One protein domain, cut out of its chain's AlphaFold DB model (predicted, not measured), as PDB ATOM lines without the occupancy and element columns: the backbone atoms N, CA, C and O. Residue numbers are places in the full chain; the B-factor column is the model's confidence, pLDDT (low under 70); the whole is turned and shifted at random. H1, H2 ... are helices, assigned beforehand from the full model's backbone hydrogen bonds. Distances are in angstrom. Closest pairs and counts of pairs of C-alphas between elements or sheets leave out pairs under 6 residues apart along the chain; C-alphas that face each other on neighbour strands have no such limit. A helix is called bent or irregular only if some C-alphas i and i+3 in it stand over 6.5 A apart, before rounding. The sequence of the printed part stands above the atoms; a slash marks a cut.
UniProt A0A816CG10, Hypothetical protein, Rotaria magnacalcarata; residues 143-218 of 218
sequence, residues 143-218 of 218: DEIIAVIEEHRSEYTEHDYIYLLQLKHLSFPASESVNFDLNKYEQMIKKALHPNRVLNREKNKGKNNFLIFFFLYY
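AT A GLANCE: This is residues 143 to 218 of the 218 residues of the protein "Hypothetical protein" of Rotaria magnacalcarata (UniProt A0A816CG10). A long helical arm, H4, leads off at about a right angle from one end of a small three-helix body, and its residues 200 to 214, with the tail 215 to 218, stick out free. In that body H3 packs on both H1 and H2, H2 and H3 folding back on each other as a hairpin, and the centres of the three helices make a triangle; residues 170 to 176, at the turn of the hairpin, stick out as well. The printed part has 76 residues with four named helices, H1, H2, H3 and H4 in that order along the chain, and no named strand; the class is all helix. The whole is extended, with a radius of gyration of the C-alphas of 17.7 A. Its C-alphas span 60 by 30 by 17 A along their three main axes, an outline that is only just flat, and the arm makes much of the length.

HOW THE PARTS SIT: The longest helix is H4, residues 195 to 214. It is close to H3, residues 182 to 193, but not clearly touching it: 2 pairs of C-alphas are within 8 A, the closest being those of Lys 191 and Val 198, 6.6 A apart. The lines of H3 and H4 are about perpendicular, at 80 degrees. H3 touches H1, residues 143 to 151, with its residues 188 to 193 alone. The closest C-alphas of H1 and H3 are those of Glu 150 and Ala 192, 5.4 A apart. These two helices run the same way at a shallow tilt of 18 degrees. H3 also touches H2, residues 158 to 171, where the closest C-alphas are those of Ile 162 and Glu 186, 6.3 A apart. H2 and H3 run opposite ways at a tilt of 36 degrees, only just steep, and form a helical hairpin. H1 and H2 are near each other, with 7 pairs of C-alphas within 10 A and the closest 8.1 A apart. H4 is apart from H1 and from H2. In H1, H2, H3 and H4 every pair of O i and N i+4 is within hydrogen-bond range.

IN THESE COORDINATES: H4 has 20 residues, Pro 195 to Phe 214, and measures 29.9 A from first to last C-alpha. It begins at C-alpha 195, at (142.340, 134.631, 91.078), and ends at C-alpha 214, at (144.398, 106.095, 99.609). H3, Leu 182 to Leu 193, has 12 residues and a length of 16.5 A. H2, Glu 158 to Ser 171, has 14 residues and a length of 20.0 A. H1, Asp 143 to Glu 151, has 9 residues and a length of 12.5 A, and its C-alpha 143 stands at (152.027, 147.221, 96.029). No helix is bent or irregular.

THE WHOLE: The C-alphas of Ser 171 and Tyr 218 are the two farthest apart, at 59.7 A, while those of Asp 143 and Tyr 218, the first and last printed residues, are 49.2 A apart. Without the stretches that stand free, residues 170 to 176 and 200 to 218, the body has 50 residues, spans 32 by 22 by 17 A and has a radius of gyration of 10.6 A, 1.09 times that of a compact globule of as many residues. The printed part has no cut and ends at Tyr 218, the chain's last residue. The link from H3 to H4, one residue, is tight; those from H1 to H2, 6 residues, and from H2 to H3, 10 residues, are short. The mean pLDDT of the printed part is 71.3, and 31 residues are under 70, namely 173 to 179 and 195 to 218; the mean of H4 is 51.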
ATOM      1  N   ASP A 143     153.336 147.676  95.539       83.19
ATOM      2  CA  ASP A 143     152.027 147.221  96.029       83.19
ATOM      3  C   ASP A 143     150.874 148.140  95.588       83.19
ATOM      4  O   ASP A 143     149.755 147.670  95.396       83.19
ATOM      5  N   GLU A 144     151.140 149.429  95.352       86.69
ATOM      6  CA  GLU A 144     150.148 150.365  94.801       86.69
ATOM      7  C   GLU A 144     149.768 149.970  93.367       86.69
ATOM      8  O   GLU A 144     148.596 150.004  93.001       86.69
ATOM      9  N   ILE A 145     150.736 149.498  92.572       85.19
ATOM     10  CA  ILE A 145     150.477 148.986  91.218       85.19
ATOM     11  C   ILE A 145     149.652 147.695  91.289       85.19
ATOM     12  O   ILE A 145     148.756 147.497  90.471       85.19
ATOM     13  N   ILE A 146     149.896 146.833  92.282       84.31
ATOM     14  CA  ILE A 146     149.084 145.624  92.491       84.31
ATOM     15  C   ILE A 146     147.643 145.981  92.851       84.31
ATOM     16  O   ILE A 146     146.727 145.386  92.289       84.31
ATOM     17  N   ALA A 147     147.432 146.957  93.736       86.88
ATOM     18  CA  ALA A 147     146.090 147.411  94.095       86.88
ATOM     19  C   ALA A 147     145.314 147.895  92.857       86.88
ATOM     20  O   ALA A 147     144.166 147.498  92.655       86.88
ATOM     21  N   VAL A 148     145.977 148.647  91.967       85.00
ATOM     22  CA  VAL A 148     145.386 149.059  90.684       85.00
ATOM     23  C   VAL A 148     145.013 147.850  89.824       85.00
ATOM     24  O   VAL A 148     143.932 147.837  89.242       85.00
ATOM     25  N   ILE A 149     145.853 146.810  89.757       85.12
ATOM     26  CA  ILE A 149     145.528 145.574  89.023       85.12
ATOM     27  C   ILE A 149     144.294 144.894  89.619       85.12
ATOM     28  O   ILE A 149     143.447 144.407  88.876       85.12
ATOM     29  N   GLU A 150     144.182 144.817  90.945       83.50
ATOM     30  CA  GLU A 150     143.063 144.139  91.608       83.50
ATOM     31  C   GLU A 150     141.722 144.844  91.387       83.50
ATOM     32  O   GLU A 150     140.698 144.159  91.255       83.50
ATOM     33  N   GLU A 151     141.746 146.176  91.305       84.69
ATOM     34  CA  GLU A 151     140.594 147.033  91.011       84.69
ATOM     35  C   GLU A 151     140.256 147.042  89.507       84.69
ATOM     36  O   GLU A 151     139.099 146.863  89.126       84.69
ATOM     37  N   HIS A 152     141.271 147.131  88.641       82.50
ATOM     38  CA  HIS A 152     141.144 147.327  87.191       82.50
ATOM     39  C   HIS A 152     141.750 146.163  86.379       82.50
ATOM     40  O   HIS A 152     142.520 146.346  85.436       82.50
ATOM     41  N   ARG A 153     141.356 144.925  86.707       71.75
ATOM     42  CA  ARG A 153     141.964 143.654  86.230       71.75
ATOM     43  C   ARG A 153     142.060 143.437  84.718       71.75
ATOM     44  O   ARG A 153     142.727 142.501  84.289       71.75
ATOM     45  N   SER A 154     141.341 144.214  83.914       78.00
ATOM     46  CA  SER A 154     141.305 144.066  82.452       78.00
ATOM     47  C   SER A 154     141.950 145.233  81.709       78.00
ATOM     48  O   SER A 154     141.921 145.255  80.481       78.00
ATOM     49  N   GLU A 155     142.542 146.190  82.431       85.50
ATOM     50  CA  GLU A 155     143.044 147.409  81.807       85.50
ATOM     51  C   GLU A 155     144.357 147.179  81.051       85.50
ATOM     52  O   GLU A 155     144.507 147.706  79.955       85.50
ATOM     53  N   TYR A 156     145.281 146.347  81.542       90.88
ATOM     54  CA  TYR A 156     146.511 145.993  80.813       90.88
ATOM     55  C   TYR A 156     146.790 144.490  80.843       90.88
ATOM     56  O   TYR A 156     146.196 143.730  81.609       90.88
ATOM     57  N   THR A 157     147.686 144.035  79.968       90.81
ATOM     58  CA  THR A 157     148.083 142.624  79.931       90.81
ATOM     59  C   THR A 157     149.092 142.310  81.033       90.81
ATOM     60  O   THR A 157     149.797 143.191  81.515       90.81
ATOM     61  N   GLU A 158     149.225 141.030  81.390       89.25
ATOM     62  CA  GLU A 158     150.239 140.566  82.353       89.25
ATOM     63  C   GLU A 158     151.648 141.074  82.007       89.25
ATOM     64  O   GLU A 158     152.359 141.573  82.876       89.25
ATOM     65  N   HIS A 159     152.021 141.018  80.727       90.00
ATOM     66  CA  HIS A 159     153.329 141.465  80.250       90.00
ATOM     67  C   HIS A 159     153.538 142.975  80.429       90.00
ATOM     68  O   HIS A 159     154.653 143.386  80.739       90.00
ATOM     69  N   ASP A 160     152.487 143.787  80.270       92.38
ATOM     70  CA  ASP A 160     152.578 145.238  80.476       92.38
ATOM     71  C   ASP A 160     152.899 145.548  81.938       92.38
ATOM     72  O   ASP A 160     153.813 146.314  82.223       92.38
ATOM     73  N   TYR A 161     152.197 144.902  82.873       91.19
ATOM     74  CA  TYR A 161     152.428 145.110  84.301       91.19
ATOM     75  C   TYR A 161     153.800 144.607  84.758       91.19
ATOM     76  O   TYR A 161     154.465 145.284  85.541       91.19
ATOM     77  N   ILE A 162     154.244 143.446  84.263       89.00
ATOM     78  CA  ILE A 162     155.587 142.925  84.562       89.00
ATOM     79  C   ILE A 162     156.642 143.922  84.086       89.00
ATOM     80  O   ILE A 162     157.541 144.280  84.847       89.00
ATOM     81  N   TYR A 163     156.510 144.406  82.851       90.88
ATOM     82  CA  TYR A 163     157.451 145.368  82.307       90.88
ATOM     83  C   TYR A 163     157.444 146.688  83.089       90.88
ATOM     84  O   TYR A 163     158.503 147.200  83.448       90.88
ATOM     85  N   LEU A 164     156.264 147.219  83.408       91.62
ATOM     86  CA  LEU A 164     156.111 148.441  84.191       91.62
ATOM     87  C   LEU A 164     156.821 148.340  85.552       91.62
ATOM     88  O   LEU A 164     157.529 149.268  85.946       91.62
ATOM     89  N   LEU A 165     156.690 147.206  86.254       88.75
ATOM     90  CA  LEU A 165     157.392 146.967  87.519       88.75
ATOM     91  C   LEU A 165     158.911 146.884  87.346       88.75
ATOM     92  O   LEU A 165     159.643 147.449  88.161       88.75
ATOM     93  N   GLN A 166     159.392 146.213  86.298       88.81
ATOM     94  CA  GLN A 166     160.822 146.153  85.987       88.81
ATOM     95  C   GLN A 166     161.382 147.549  85.698       88.81
ATOM     96  O   GLN A 166     162.376 147.951  86.304       88.81
ATOM     97  N   LEU A 167     160.715 148.313  84.828       91.25
ATOM     98  CA  LEU A 167     161.105 149.679  84.498       91.25
ATOM     99  C   LEU A 167     161.124 150.557  85.749       91.25
ATOM    100  O   LEU A 167     162.090 151.289  85.963       91.25
ATOM    101  N   LYS A 168     160.104 150.449  86.605       88.94
ATOM    102  CA  LYS A 168     160.038 151.176  87.872       88.94
ATOM    103  C   LYS A 168     161.219 150.855  88.778       88.94
ATOM    104  O   LYS A 168     161.873 151.776  89.254       88.94
ATOM    105  N   HIS A 169     161.509 149.574  88.991       85.81
ATOM    106  CA  HIS A 169     162.609 149.146  89.852       85.81
ATOM    107  C   HIS A 169     163.968 149.652  89.354       85.81
ATOM    108  O   HIS A 169     164.775 150.147  90.141       85.81
ATOM    109  N   LEU A 170     164.204 149.577  88.042       87.44
ATOM    110  CA  LEU A 170     165.435 150.068  87.430       87.44
ATOM    111  C   LEU A 170     165.548 151.596  87.517       87.44
ATOM    112  O   LEU A 170     166.645 152.127  87.699       87.44
ATOM    113  N   SER A 171     164.433 152.307  87.387       86.75
ATOM    114  CA  SER A 171     164.382 153.770  87.297       86.75
ATOM    115  C   SER A 171     164.408 154.473  88.651       86.75
ATOM    116  O   SER A 171     165.101 155.472  88.813       86.75
ATOM    117  N   PHE A 172     163.702 153.912  89.630       81.69
ATOM    118  CA  PHE A 172     163.516 154.469  90.964       81.69
ATOM    119  C   PHE A 172     163.949 153.425  91.998       81.69
ATOM    120  O   PHE A 172     163.103 152.832  92.673       81.69
ATOM    121  N   PRO A 173     165.259 153.128  92.103       67.12
ATOM    122  CA  PRO A 173     165.735 152.198  93.109       67.12
ATOM    123  C   PRO A 173     165.402 152.789  94.479       67.12
ATOM    124  O   PRO A 173     165.919 153.841  94.854       67.12
ATOM    125  N   ALA A 174     164.507 152.131  95.217       60.12
ATOM    126  CA  ALA A 174     164.241 152.507  96.594       60.12
ATOM    127  C   ALA A 174     165.568 152.504  97.370       60.12
ATOM    128  O   ALA A 174     166.417 151.630  97.171       60.12
ATOM    129  N   SER A 175     165.727 153.441  98.300       54.50
ATOM    130  CA  SER A 175     166.788 153.404  99.314       54.50
ATOM    131  C   SER A 175     166.809 152.063 100.077       54.50
ATOM    132  O   SER A 175     167.860 151.638 100.546       54.50
ATOM    133  N   GLU A 176     165.684 151.338 100.093       49.91
ATOM    134  CA  GLU A 176     165.516 149.956 100.566       49.91
ATOM    135  C   GLU A 176     165.600 148.908  99.430       49.91
ATOM    136  O   GLU A 176     164.790 147.985  99.340       49.91
ATOM    137  N   SER A 177     166.594 149.022  98.546       52.22
ATOM    138  CA  SER A 177     166.871 148.080  97.437       52.22
ATOM    139  C   SER A 177     167.048 146.598  97.836       52.22
ATOM    140  O   SER A 177     167.201 145.739  96.973       52.22
ATOM    141  N   VAL A 178     166.982 146.271  99.128       53.38
ATOM    142  CA  VAL A 178     167.207 144.933  99.685       53.38
ATOM    143  C   VAL A 178     166.022 143.972  99.455       53.38
ATOM    144  O   VAL A 178     166.223 142.764  99.506       53.38
ATOM    145  N   ASN A 179     164.806 144.456  99.149       58.94
ATOM    146  CA  ASN A 179     163.586 143.619  99.145       58.94
ATOM    147  C   ASN A 179     162.803 143.526  97.816       58.94
ATOM    148  O   ASN A 179     161.707 142.956  97.802       58.94
ATOM    149  N   PHE A 180     163.306 144.054  96.693       71.69
ATOM    150  CA  PHE A 180     162.607 143.889  95.409       71.69
ATOM    151  C   PHE A 180     162.854 142.491  94.823       71.69
ATOM    152  O   PHE A 180     163.824 142.256  94.108       71.69
ATOM    153  N   ASP A 181     161.954 141.556  95.128       80.81
ATOM    154  CA  ASP A 181     161.925 140.232  94.506       80.81
ATOM    155  C   ASP A 181     160.977 140.239  93.299       80.81
ATOM    156  O   ASP A 181     159.754 140.123  93.434       80.81
ATOM    157  N   LEU A 182     161.549 140.366  92.100       78.94
ATOM    158  CA  LEU A 182     160.798 140.350  90.845       78.94
ATOM    159  C   LEU A 182     159.925 139.091  90.710       78.94
ATOM    160  O   LEU A 182     158.783 139.189  90.265       78.94
ATOM    161  N   ASN A 183     160.402 137.925  91.163       83.19
ATOM    162  CA  ASN A 183     159.645 136.675  91.067       83.19
ATOM    163  C   ASN A 183     158.397 136.704  91.956       83.19
ATOM    164  O   ASN A 183     157.337 136.214  91.558       83.19
ATOM    165  N   LYS A 184     158.504 137.296  93.153       85.69
ATOM    166  CA  LYS A 184     157.358 137.519  94.043       85.69
ATOM    167  C   LYS A 184     156.318 138.407  93.359       85.69
ATOM    168  O   LYS A 184     155.139 138.053  93.334       85.69
ATOM    169  N   TYR A 185     156.744 139.523  92.772       81.94
ATOM    170  CA  TYR A 185     155.843 140.470  92.117       81.94
ATOM    171  C   TYR A 185     155.175 139.894  90.862       81.94
ATOM    172  O   TYR A 185     153.968 140.057  90.686       81.94
ATOM    173  N   GLU A 186     155.897 139.128  90.046       83.94
ATOM    174  CA  GLU A 186     155.305 138.391  88.923       83.94
ATOM    175  C   GLU A 186     154.218 137.409  89.382       83.94
ATOM    176  O   GLU A 186     153.158 137.300  88.758       83.94
ATOM    177  N   GLN A 187     154.444 136.692  90.489       84.75
ATOM    178  CA  GLN A 187     153.437 135.793  91.056       84.75
ATOM    179  C   GLN A 187     152.210 136.556  91.566       84.75
ATOM    180  O   GLN A 187     151.082 136.092  91.371       84.75
ATOM    181  N   MET A 188     152.408 137.720  92.188       85.06
ATOM    182  CA  MET A 188     151.305 138.558  92.657       85.06
ATOM    183  C   MET A 188     150.476 139.106  91.490       85.06
ATOM    184  O   MET A 188     149.253 139.005  91.546       85.06
ATOM    185  N   ILE A 189     151.105 139.563  90.398       85.31
ATOM    186  CA  ILE A 189     150.396 139.985  89.175       85.31
ATOM    187  C   ILE A 189     149.557 138.829  88.616       85.31
ATOM    188  O   ILE A 189     148.357 138.983  88.381       85.31
ATOM    189  N   LYS A 190     150.159 137.641  88.460       84.94
ATOM    190  CA  LYS A 190     149.456 136.439  87.973       84.94
ATOM    191  C   LYS A 190     148.243 136.103  88.840       84.94
ATOM    192  O   LYS A 190     147.188 135.739  88.318       84.94
ATOM    193  N   LYS A 191     148.377 136.224  90.163       85.25
ATOM    194  CA  LYS A 191     147.286 135.978  91.114       85.25
ATOM    195  C   LYS A 191     146.192 137.049  91.023       85.25
ATOM    196  O   LYS A 191     145.017 136.686  91.025       85.25
ATOM    197  N   ALA A 192     146.560 138.323  90.906       83.31
ATOM    198  CA  ALA A 192     145.624 139.442  90.813       83.31
ATOM    199  C   ALA A 192     144.788 139.392  89.518       83.31
ATOM    200  O   ALA A 192     143.559 139.517  89.562       83.31
ATOM    201  N   LEU A 193     145.423 139.093  88.379       83.00
ATOM    202  CA  LEU A 193     144.755 138.952  87.077       83.00
ATOM    203  C   LEU A 193     143.920 137.666  86.962       83.00
ATOM    204  O   LEU A 193     142.891 137.634  86.283       83.00
ATOM    205  N   HIS A 194     144.342 136.582  87.620       80.94
ATOM    206  CA  HIS A 194     143.708 135.264  87.507       80.94
ATOM    207  C   HIS A 194     143.456 134.593  88.871       80.94
ATOM    208  O   HIS A 194     143.977 133.498  89.127       80.94
ATOM    209  N   PRO A 195     142.580 135.155  89.726       67.56
ATOM    210  CA  PRO A 195     142.340 134.631  91.078       67.56
ATOM    211  C   PRO A 195     141.835 133.174  91.066       67.56
ATOM    212  O   PRO A 195     142.243 132.347  91.882       67.56
ATOM    213  N   ASN A 196     141.012 132.818  90.073       59.09
ATOM    214  CA  ASN A 196     140.361 131.507  89.980       59.09
ATOM    215  C   ASN A 196     141.279 130.382  89.462       59.09
ATOM    216  O   ASN A 196     141.028 129.208  89.738       59.09
ATOM    217  N   ARG A 197     142.367 130.700  88.740       56.25
ATOM    218  CA  ARG A 197     143.338 129.682  88.279       56.25
ATOM    219  C   ARG A 197     144.232 129.190  89.419       56.25
ATOM    220  O   ARG A 197     144.606 128.016  89.432       56.25
ATOM    221  N   VAL A 198     144.541 130.057  90.384       53.44
ATOM    222  CA  VAL A 198     145.380 129.725  91.547       53.44
ATOM    223  C   VAL A 198     144.605 128.856  92.547       53.44
ATOM    224  O   VAL A 198     145.103 127.805  92.950       53.44
ATOM    225  N   LEU A 199     143.337 129.193  92.820       50.12
ATOM    226  CA  LEU A 199     142.438 128.395  93.670       50.12
ATOM    227  C   LEU A 199     142.224 126.962  93.148       50.12
ATOM    228  O   LEU A 199     142.171 126.014  93.930       50.12
ATOM    229  N   ASN A 200     142.144 126.770  91.826       48.12
ATOM    230  CA  ASN A 200     142.001 125.434  91.239       48.12
ATOM    231  C   ASN A 200     143.283 124.589  91.339       48.12
ATOM    232  O   ASN A 200     143.192 123.368  91.470       48.12
ATOM    233  N   ARG A 201     144.475 125.204  91.343       49.03
ATOM    234  CA  ARG A 201     145.736 124.487  91.611       49.03
ATOM    235  C   ARG A 201     145.864 124.077  93.080       49.03
ATOM    236  O   ARG A 201     146.336 122.976  93.344       49.03
ATOM    237  N   GLU A 202     145.404 124.901  94.020       50.62
ATOM    238  CA  GLU A 202     145.382 124.554  95.450       50.62
ATOM    239  C   GLU A 202     144.329 123.483  95.773       50.62
ATOM    240  O   GLU A 202     144.643 122.503  96.450       50.62
ATOM    241  N   LYS A 203     143.122 123.571  95.192       47.94
ATOM    242  CA  LYS A 203     142.110 122.503  95.292       47.94
ATOM    243  C   LYS A 203     142.584 121.180  94.680       47.94
ATOM    244  O   LYS A 203     142.316 120.124  95.250       47.94
ATOM    245  N   ASN A 204     143.317 121.213  93.564       49.22
ATOM    246  CA  ASN A 204     143.881 120.000  92.963       49.22
ATOM    247  C   ASN A 204     145.083 119.444  93.742       49.22
ATOM    248  O   ASN A 204     145.225 118.228  93.814       49.22
ATOM    249  N   LYS A 205     145.902 120.280  94.399       52.38
ATOM    250  CA  LYS A 205     146.918 119.804  95.359       52.38
ATOM    251  C   LYS A 205     146.282 119.134  96.584       52.38
ATOM    252  O   LYS A 205     146.755 118.084  97.002       52.38
ATOM    253  N   GLY A 206     145.175 119.676  97.102       51.28
ATOM    254  CA  GLY A 206     144.403 119.052  98.185       51.28
ATOM    255  C   GLY A 206     143.778 117.707  97.795       51.28
ATOM    256  O   GLY A 206     143.813 116.762  98.579       51.28
ATOM    257  N   LYS A 207     143.276 117.579  96.557       51.75
ATOM    258  CA  LYS A 207     142.769 116.302  96.018       51.75
ATOM    259  C   LYS A 207     143.878 115.284  95.731       51.75
ATOM    260  O   LYS A 207     143.688 114.105  96.009       51.75
ATOM    261  N   ASN A 208     145.040 115.723  95.244       46.72
ATOM    262  CA  ASN A 208     146.182 114.834  95.003       46.72
ATOM    263  C   ASN A 208     146.813 114.326  96.308       46.72
ATOM    264  O   ASN A 208     147.221 113.171  96.357       46.72
ATOM    265  N   ASN A 209     146.812 115.118  97.386       46.69
ATOM    266  CA  ASN A 209     147.208 114.620  98.708       46.69
ATOM    267  C   ASN A 209     146.208 113.593  99.267       46.69
ATOM    268  O   ASN A 209     146.631 112.626  99.887       46.69
ATOM    269  N   PHE A 210     144.906 113.737  98.998       48.03
ATOM    270  CA  PHE A 210     143.911 112.721  99.372       48.03
ATOM    271  C   PHE A 210     144.076 111.404  98.596       48.03
ATOM    272  O   PHE A 210     143.887 110.330  99.160       48.03
ATOM    273  N   LEU A 211     144.474 111.474  97.322       46.34
ATOM    274  CA  LEU A 211     144.780 110.294  96.504       46.34
ATOM    275  C   LEU A 211     146.059 109.575  96.959       46.34
ATOM    276  O   LEU A 211     146.094 108.350  96.927       46.34
ATOM    277  N   ILE A 212     147.072 110.297  97.450       47.84
ATOM    278  CA  ILE A 212     148.293 109.680  98.001       47.84
ATOM    279  C   ILE A 212     148.002 108.934  99.316       47.84
ATOM    280  O   ILE A 212     148.576 107.874  99.551       47.84
ATOM    281  N   PHE A 213     147.061 109.413 100.140       45.00
ATOM    282  CA  PHE A 213     146.654 108.698 101.358       45.00
ATOM    283  C   PHE A 213     145.856 107.412 101.088       45.00
ATOM    284  O   PHE A 213     145.930 106.484 101.889       45.00
ATOM    285  N   PHE A 214     145.142 107.313  99.962       43.44
ATOM    286  CA  PHE A 214     144.398 106.095  99.609       43.44
ATOM    287  C   PHE A 214     145.284 104.956  99.076       43.44
ATOM    288  O   PHE A 214     144.882 103.801  99.157       43.44
ATOM    289  N   PHE A 215     146.490 105.255  98.581       43.44
ATOM    290  CA  PHE A 215     147.423 104.253  98.040       43.44
ATOM    291  C   PHE A 215     148.414 103.676  99.067       43.44
ATOM    292  O   PHE A 215     149.230 102.836  98.709       43.44
ATOM    293  N   LEU A 216     148.359 104.107 100.332       44.66
ATOM    294  CA  LEU A 216     149.241 103.618 101.406       44.66
ATOM    295  C   LEU A 216     148.540 102.686 102.415       44.66
ATOM    296  O   LEU A 216     149.152 102.318 103.414       44.66
ATOM    297  N   TYR A 217     147.279 102.305 102.174       42.97
ATOM    298  CA  TYR A 217     146.485 101.462 103.086       42.97
ATOM    299  C   TYR A 217     145.754 100.277 102.418       42.97
ATOM    300  O   TYR A 217     144.871  99.682 103.035       42.97
ATOM    301  N   TYR A 218     146.143  99.904 101.197       40.62
ATOM    302  CA  TYR A 218     145.804  98.638 100.527       40.62
ATOM    303  C   TYR A 218     147.049  98.094  99.831       40.62
ATOM    304  O   TYR A 218     147.143  96.854  99.705       40.62
TER     305      TYR A 218